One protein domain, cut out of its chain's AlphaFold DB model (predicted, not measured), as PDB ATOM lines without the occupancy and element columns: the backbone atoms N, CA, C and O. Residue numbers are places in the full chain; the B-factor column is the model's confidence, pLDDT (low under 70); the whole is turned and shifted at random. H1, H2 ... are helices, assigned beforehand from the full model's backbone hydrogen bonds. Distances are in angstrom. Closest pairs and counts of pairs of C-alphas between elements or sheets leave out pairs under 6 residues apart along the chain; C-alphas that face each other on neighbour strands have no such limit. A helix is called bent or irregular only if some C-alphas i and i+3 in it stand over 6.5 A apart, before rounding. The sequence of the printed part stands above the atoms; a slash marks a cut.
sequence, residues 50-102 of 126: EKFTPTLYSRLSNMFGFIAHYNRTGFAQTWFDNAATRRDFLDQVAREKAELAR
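This is residues 50 to 102 of the 126 residues of an uncharacterized protein of Komagataeibacter xylinus E25 (UniProt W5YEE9). Three helices are set as the sides of a loose triangle: short H1 and the link after it along one side, short H2 along the second, and long H3 as the third, making a square corner with H2. The link between H1 and H2 runs out past H1 to about Phe 64, on the side toward H3, then folds back to H2, and the backbone leaves the middle of the triangle open. The printed part has 53 residues with three named helices, in the order H1, H2, H3, and no named strand; its class is all helix, the residues in named elements being helical. It is compact by its radius of gyration of the C-alphas, 11.2 A, and only just elongated, with spans of 34 by 23 by 17 A.

The printed part begins at Glu 50, whose C-alpha is at (-30.088, 8.669, 41.898). H1 is residues 54 to 60, 9.8 A from first to last C-alpha; C-alpha 54 is at (-19.289, 7.596, 42.058). H2 is residues 72 to 79 and measures 10.7 A. H3, the longest helix, is residues 83 to 102 and measures 28.7 A; it ends with C-alpha 102 at (-11.287, 38.352, 42.249).

H1 and H2 only just touch, with 3 pairs of C-alphas within 8 A. Their closest C-alphas, those of Tyr 57 and Arg 72, are 6.0 A apart. The two helices run the same way at a steep tilt of 48 degrees. H2 and H3 touch only at the corner by their link, and H3 does so with residues 85 to 89 alone. The closest C-alphas there are those of Trp 79 and Thr 85, 4.9 A apart. The lines of H2 and H3 are about perpendicular, at 89 degrees. H1 and H3 are apart. In H1, H2 and H3 every O i to N i+4 pair is within hydrogen-bond range, and no helix is bent or irregular.

The two C-alphas farthest apart are those of Glu 50 and Arg 102, the first and last printed residues, at 35.1 A. The printed part has no cut. The link from H1 to H2, with 11 residues between them, is long, and the link from H2 to H3, with 3 residues, is tight. The mean pLDDT of the printed part is 85.7. Confidence is under 70 at residue 65 and at residues 67 to 69, which lie in the long link.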
ATOM      1  N   GLU A  50     -30.261  10.006  42.475       89.56
ATOM      2  CA  GLU A  50     -30.088   8.669  41.898       89.56
ATOM      3  C   GLU A  50     -29.173   8.636  40.661       89.56
ATOM      4  O   GLU A  50     -28.641   7.580  40.304       89.56
ATOM      5  N   LYS A  51     -28.949   9.778  39.998       89.75
ATOM      6  CA  LYS A  51     -27.988   9.905  38.887       89.75
ATOM      7  C   LYS A  51     -26.628  10.437  39.344       89.75
ATOM      8  O   LYS A  51     -25.731  10.584  38.510       89.75
ATOM      9  N   PHE A  52     -26.437  10.685  40.640       91.69
ATOM     10  CA  PHE A  52     -25.158  11.110  41.197       91.69
ATOM     11  C   PHE A  52     -24.194   9.917  41.318       91.69
ATOM     12  O   PHE A  52     -24.169   9.167  42.297       91.69
ATOM     13  N   THR A  53     -23.420   9.687  40.260       92.62
ATOM     14  CA  THR A  53     -22.517   8.529  40.141       92.62
ATOM     15  C   THR A  53     -21.268   8.656  41.028       92.62
ATOM     16  O   THR A  53     -20.885   9.768  41.395       92.62
ATOM     17  N   PRO A  54     -20.566   7.545  41.340       90.38
ATOM     18  CA  PRO A  54     -19.289   7.596  42.058       90.38
ATOM     19  C   PRO A  54     -18.233   8.458  41.357       90.38
ATOM     20  O   PRO A  54     -17.464   9.152  42.013       90.38
ATOM     21  N   THR A  55     -18.225   8.461  40.022       88.25
ATOM     22  CA  THR A  55     -17.326   9.300  39.221       88.25
ATOM     23  C   THR A  55     -17.639  10.786  39.381       88.25
ATOM     24  O   THR A  55     -16.715  11.580  39.543       88.25
ATOM     25  N   LEU A  56     -18.925  11.166  39.363       90.25
ATOM     26  CA  LEU A  56     -19.337  12.549  39.620       90.25
ATOM     27  C   LEU A  56     -18.961  12.973  41.036       90.25
ATOM     28  O   LEU A  56     -18.386  14.040  41.198       90.25
ATOM     29  N   TYR A  57     -19.211  12.118  42.029       89.88
ATOM     30  CA  TYR A  57     -18.822  12.373  43.412       89.88
ATOM     31  C   TYR A  57     -17.317  12.582  43.563       89.88
ATOM     32  O   TYR A  57     -16.907  13.641  44.014       89.88
ATOM     33  N   SER A  58     -16.496  11.628  43.109       85.81
ATOM     34  CA  SER A  58     -15.035  11.701  43.224       85.81
ATOM     35  C   SER A  58     -14.455  12.963  42.585       85.81
ATOM     36  O   SER A  58     -13.442  13.474  43.052       85.81
ATOM     37  N   ARG A  59     -15.076  13.488  41.525       85.12
ATOM     38  CA  ARG A  59     -14.641  14.746  40.917       85.12
ATOM     39  C   ARG A  59     -15.198  15.953  41.666       85.12
ATOM     40  O   ARG A  59     -14.421  16.780  42.121       85.12
ATOM     41  N   LEU A  60     -16.513  16.035  41.844       85.00
ATOM     42  CA  LEU A  60     -17.176  17.205  42.421       85.00
ATOM     43  C   LEU A  60     -16.831  17.437  43.894       85.00
ATOM     44  O   LEU A  60     -16.725  18.589  44.285       85.00
ATOM     45  N   SER A  61     -16.589  16.395  44.696       83.00
ATOM     46  CA  SER A  61     -16.165  16.561  46.096       83.00
ATOM     47  C   SER A  61     -14.768  17.172  46.231       83.00
ATOM     48  O   SER A  61     -14.460  17.794  47.242       83.00
ATOM     49  N   ASN A  62     -13.932  17.020  45.201       78.50
ATOM     50  CA  ASN A  62     -12.608  17.636  45.110       78.50
ATOM     51  C   ASN A  62     -12.635  18.998  44.392       78.50
ATOM     52  O   ASN A  62     -11.598  19.643  44.249       78.50
ATOM     53  N   MET A  63     -13.801  19.434  43.915       78.50
ATOM     54  CA  MET A  63     -13.990  20.714  43.240       78.50
ATOM     55  C   MET A  63     -14.792  21.657  44.145       78.50
ATOM     56  O   MET A  63     -15.576  21.217  44.976       78.50
ATOM     57  N   PHE A  64     -14.610  22.968  43.971       71.06
ATOM     58  CA  PHE A  64     -15.486  23.999  44.553       71.06
ATOM     59  C   PHE A  64     -15.657  23.950  46.090       71.06
ATOM     60  O   PHE A  64     -16.706  24.317  46.609       71.06
ATOM     61  N   GLY A  65     -14.639  23.488  46.824       69.38
ATOM     62  CA  GLY A  65     -14.616  23.568  48.290       69.38
ATOM     63  C   GLY A  65     -15.482  22.542  49.036       69.38
ATOM     64  O   GLY A  65     -15.651  22.667  50.245       69.38
ATOM     65  N   PHE A  66     -15.992  21.493  48.378       75.00
ATOM     66  CA  PHE A  66     -16.887  20.496  48.999       75.00
ATOM     67  C   PHE A  66     -16.184  19.348  49.771       75.00
ATOM     68  O   PHE A  66     -16.739  18.256  49.918       75.00
ATOM     69  N   ILE A  67     -14.971  19.575  50.286       63.22
ATOM     70  CA  ILE A  67     -14.059  18.526  50.800       63.22
ATOM     71  C   ILE A  67     -14.588  17.827  52.078       63.22
ATOM     72  O   ILE A  67     -14.173  16.715  52.395       63.22
ATOM     73  N   ALA A  68     -15.543  18.426  52.798       61.88
ATOM     74  CA  ALA A  68     -16.044  17.921  54.085       61.88
ATOM     75  C   ALA A  68     -17.043  16.746  53.994       61.88
ATOM     76  O   ALA A  68     -17.417  16.167  55.014       61.88
ATOM     77  N   HIS A  69     -17.506  16.371  52.800       66.62
ATOM     78  CA  HIS A  69     -18.466  15.274  52.655       66.62
ATOM     79  C   HIS A  69     -17.738  13.944  52.452       66.62
ATOM     80  O   HIS A  69     -17.308  13.631  51.348       66.62
ATOM     81  N   TYR A  70     -17.628  13.148  53.518       70.50
ATOM     82  CA  TYR A  70     -16.846  11.901  53.536       70.50
ATOM     83  C   TYR A  70     -17.467  10.728  52.761       70.50
ATOM     84  O   TYR A  70     -16.795   9.724  52.521       70.50
ATOM     85  N   ASN A  71     -18.740  10.814  52.365       85.69
ATOM     86  CA  ASN A  71     -19.374   9.789  51.541       85.69
ATOM     87  C   ASN A  71     -20.380  10.377  50.539       85.69
ATOM     88  O   ASN A  71     -21.013  11.408  50.775       85.69
ATOM     89  N   ARG A  72     -20.556   9.667  49.417       89.44
ATOM     90  CA  ARG A  72     -21.426  10.065  48.300       89.44
ATOM     91  C   ARG A  72     -22.883  10.274  48.708       89.44
ATOM     92  O   ARG A  72     -23.528  11.176  48.183       89.44
ATOM     93  N   THR A  73     -23.403   9.435  49.602       89.50
ATOM     94  CA  THR A  73     -24.804   9.496  50.037       89.50
ATOM     95  C   THR A  73     -25.062  10.767  50.836       89.50
ATOM     96  O   THR A  73     -25.973  11.512  50.495       89.50
ATOM     97  N   GLY A  74     -24.212  11.067  51.820       88.38
ATOM     98  CA  GLY A  74     -24.290  12.291  52.613       88.38
ATOM     99  C   GLY A  74     -24.109  13.545  51.759       88.38
ATOM    100  O   GLY A  74     -24.827  14.522  51.953       88.38
ATOM    101  N   PHE A  75     -23.227  13.501  50.751       90.38
ATOM    102  CA  PHE A  75     -23.111  14.581  49.764       90.38
ATOM    103  C   PHE A  75     -24.443  14.806  49.040       90.38
ATOM    104  O   PHE A  75     -24.952  15.925  49.001       90.38
ATOM    105  N   ALA A  76     -25.023  13.744  48.474       90.00
ATOM    106  CA  ALA A  76     -26.259  13.849  47.710       90.00
ATOM    107  C   ALA A  76     -27.446  14.296  48.577       90.00
ATOM    108  O   ALA A  76     -28.237  15.120  48.130       90.00
ATOM    109  N   GLN A  77     -27.540  13.814  49.817       89.31
ATOM    110  CA  GLN A  77     -28.555  14.249  50.782       89.31
ATOM    111  C   GLN A  77     -28.393  15.723  51.165       89.31
ATOM    112  O   GLN A  77     -29.381  16.430  51.306       89.31
ATOM    113  N   THR A  78     -27.157  16.210  51.291       89.94
ATOM    114  CA  THR A  78     -26.917  17.619  51.634       89.94
ATOM    115  C   THR A  78     -27.335  18.548  50.495       89.94
ATOM    116  O   THR A  78     -27.976  19.564  50.739       89.94
ATOM    117  N   TRP A  79     -26.989  18.205  49.251       90.50
ATOM    118  CA  TRP A  79     -27.038  19.156  48.132       90.50
ATOM    119  C   TRP A  79     -28.127  18.890  47.093       90.50
ATOM    120  O   TRP A  79     -28.485  19.792  46.344       90.50
ATOM    121  N   PHE A  80     -28.643  17.665  46.993       90.81
ATOM    122  CA  PHE A  80     -29.524  17.255  45.890       90.81
ATOM    123  C   PHE A  80     -30.904  16.767  46.340       90.81
ATOM    124  O   PHE A  80     -31.737  16.427  45.493       90.81
ATOM    125  N   ASP A  81     -31.169  16.786  47.646       89.25
ATOM    126  CA  ASP A  81     -32.421  16.338  48.254       89.25
ATOM    127  C   ASP A  81     -33.648  17.101  47.730       89.25
ATOM    128  O   ASP A  81     -34.623  16.497  47.286       89.25
ATOM    129  N   ASN A  82     -33.576  18.433  47.660       88.12
ATOM    130  CA  ASN A  82     -34.703  19.265  47.248       88.12
ATOM    131  C   ASN A  82     -34.257  20.504  46.454       88.12
ATOM    132  O   ASN A  82     -33.073  20.746  46.234       88.12
ATOM    133  N   ALA A  83     -35.222  21.283  45.961       89.06
ATOM    134  CA  ALA A  83     -34.942  22.427  45.092       89.06
ATOM    135  C   ALA A  83     -34.122  23.534  45.781       89.06
ATOM    136  O   ALA A  83     -33.325  24.188  45.109       89.06
ATOM    137  N   ALA A  84     -34.293  23.735  47.094       89.81
ATOM    138  CA  ALA A  84     -33.548  24.746  47.839       89.81
ATOM    139  C   ALA A  84     -32.074  24.344  47.968       89.81
ATOM    140  O   ALA A  84     -31.202  25.098  47.554       89.81
ATOM    141  N   THR A  85     -31.796  23.109  48.393       90.44
ATOM    142  CA  THR A  85     -30.411  22.630  48.538       90.44
ATOM    143  C   THR A  85     -29.672  22.538  47.201       90.44
ATOM    144  O   THR A  85     -28.483  22.851  47.111       90.44
ATOM    145  N   ARG A  86     -30.392  22.220  46.118       91.31
ATOM    146  CA  ARG A  86     -29.864  22.284  44.744       91.31
ATOM    147  C   ARG A  86     -29.479  23.700  44.333       91.31
ATOM    148  O   ARG A  86     -28.486  23.882  43.629       91.31
ATOM    149  N   ARG A  87     -30.259  24.700  44.745       91.25
ATOM    150  CA  ARG A  87     -29.935  26.113  44.521       91.25
ATOM    151  C   ARG A  87     -28.703  26.514  45.321       91.25
ATOM    152  O   ARG A  87     -27.789  27.087  44.738       91.25
ATOM    153  N   ASP A  88     -28.637  26.124  46.591       91.00
ATOM    154  CA  ASP A  88     -27.492  26.408  47.461       91.00
ATOM    155  C   ASP A  88     -26.189  25.823  46.896       91.00
ATOM    156  O   ASP A  88     -25.148  26.483  46.932       91.00
ATOM    157  N   PHE A  89     -26.254  24.619  46.311       90.50
ATOM    158  CA  PHE A  89     -25.131  24.006  45.599       90.50
ATOM    159  C   PHE A  89     -24.646  24.876  44.431       90.50
ATOM    160  O   PHE A  89     -23.449  25.143  44.308       90.50
ATOM    161  N   LEU A  90     -25.560  25.341  43.573       91.38
ATOM    162  CA  LEU A  90     -25.213  26.190  42.427       91.38
ATOM    163  C   LEU A  90     -24.671  27.553  42.873       91.38
ATOM    164  O   LEU A  90     -23.691  28.035  42.300       91.38
ATOM    165  N   ASP A  91     -25.255  28.139  43.915       91.56
ATOM    166  CA  ASP A  91     -24.791  29.400  44.487       91.56
ATOM    167  C   ASP A  91     -23.387  29.244  45.091       91.56
ATOM    168  O   ASP A  91     -22.548  30.132  44.932       91.56
ATOM    169  N   GLN A  92     -23.086  28.106  45.730       89.31
ATOM    170  CA  GLN A  92     -21.741  27.805  46.227       89.31
ATOM    171  C   GLN A  92     -20.725  27.731  45.084       89.31
ATOM    172  O   GLN A  92     -19.692  28.398  45.140       89.31
ATOM    173  N   VAL A  93     -21.039  26.997  44.014       88.81
ATOM    174  CA  VAL A  93     -20.180  26.919  42.821       88.81
ATOM    175  C   VAL A  93     -19.941  28.309  42.213       88.81
ATOM    176  O   VAL A  93     -18.810  28.639  41.842       88.81
ATOM    177  N   ALA A  94     -20.978  29.148  42.137       89.62
ATOM    178  CA  ALA A  94     -20.871  30.506  41.608       89.62
ATOM    179  C   ALA A  94     -20.011  31.423  42.497       89.62
ATOM    180  O   ALA A  94     -19.187  32.178  41.972       89.62
ATOM    181  N   ARG A  95     -20.157  31.333  43.827       88.81
ATOM    182  CA  ARG A  95     -19.340  32.085  44.798       88.81
ATOM    183  C   ARG A  95     -17.860  31.743  44.674       88.81
ATOM    184  O   ARG A  95     -17.049  32.651  44.509       88.81
ATOM    185  N   GLU A  96     -17.520  30.456  44.667       86.62
ATOM    186  CA  GLU A  96     -16.135  29.996  44.496       86.62
ATOM    187  C   GLU A  96     -15.544  30.490  43.172       86.62
ATOM    188  O   GLU A  96     -14.410  30.972  43.112       86.62
ATOM    189  N   LYS A  97     -16.330  30.448  42.088       84.88
ATOM    190  CA  LYS A  97     -15.863  30.951  40.794       84.88
ATOM    191  C   LYS A  97     -15.635  32.467  40.797       84.88
ATOM    192  O   LYS A  97     -14.668  32.927  40.182       84.88
ATOM    193  N   ALA A  98     -16.497  33.232  41.463       87.56
ATOM    194  CA  ALA A  98     -16.345  34.677  41.602       87.56
ATOM    195  C   ALA A  98     -15.114  35.041  42.446       87.56
ATOM    196  O   ALA A  98     -14.379  35.961  42.084       87.56
ATOM    197  N   GLU A  99     -14.847  34.296  43.519       86.50
ATOM    198  CA  GLU A  99     -13.672  34.516  44.364       86.50
ATOM    199  C   GLU A  99     -12.373  34.215  43.613       86.50
ATOM    200  O   GLU A  99     -11.461  35.044  43.591       86.50
ATOM    201  N   LEU A 100     -12.324  33.105  42.871       83.19
ATOM    202  CA  LEU A 100     -11.191  32.804  41.990       83.19
ATOM    203  C   LEU A 100     -10.920  33.938  40.988       83.19
ATOM    204  O   LEU A 100      -9.764  34.282  40.751       83.19
ATOM    205  N   ALA A 101     -11.966  34.546  40.418       85.56
ATOM    206  CA  ALA A 101     -11.814  35.677  39.501       85.56
ATOM    207  C   ALA A 101     -11.300  36.946  40.209       85.56
ATOM    208  O   ALA A 101     -10.447  37.651  39.666       85.56
ATOM    209  N   ARG A 102     -11.768  37.224  41.433       85.69
ATOM    210  CA  ARG A 102     -11.287  38.352  42.249       85.69
ATOM    211  C   ARG A 102      -9.812  38.220  42.600       85.69
ATOM    212  O   ARG A 102      -9.064  39.188  42.460       85.69
TER     213      ARG A 102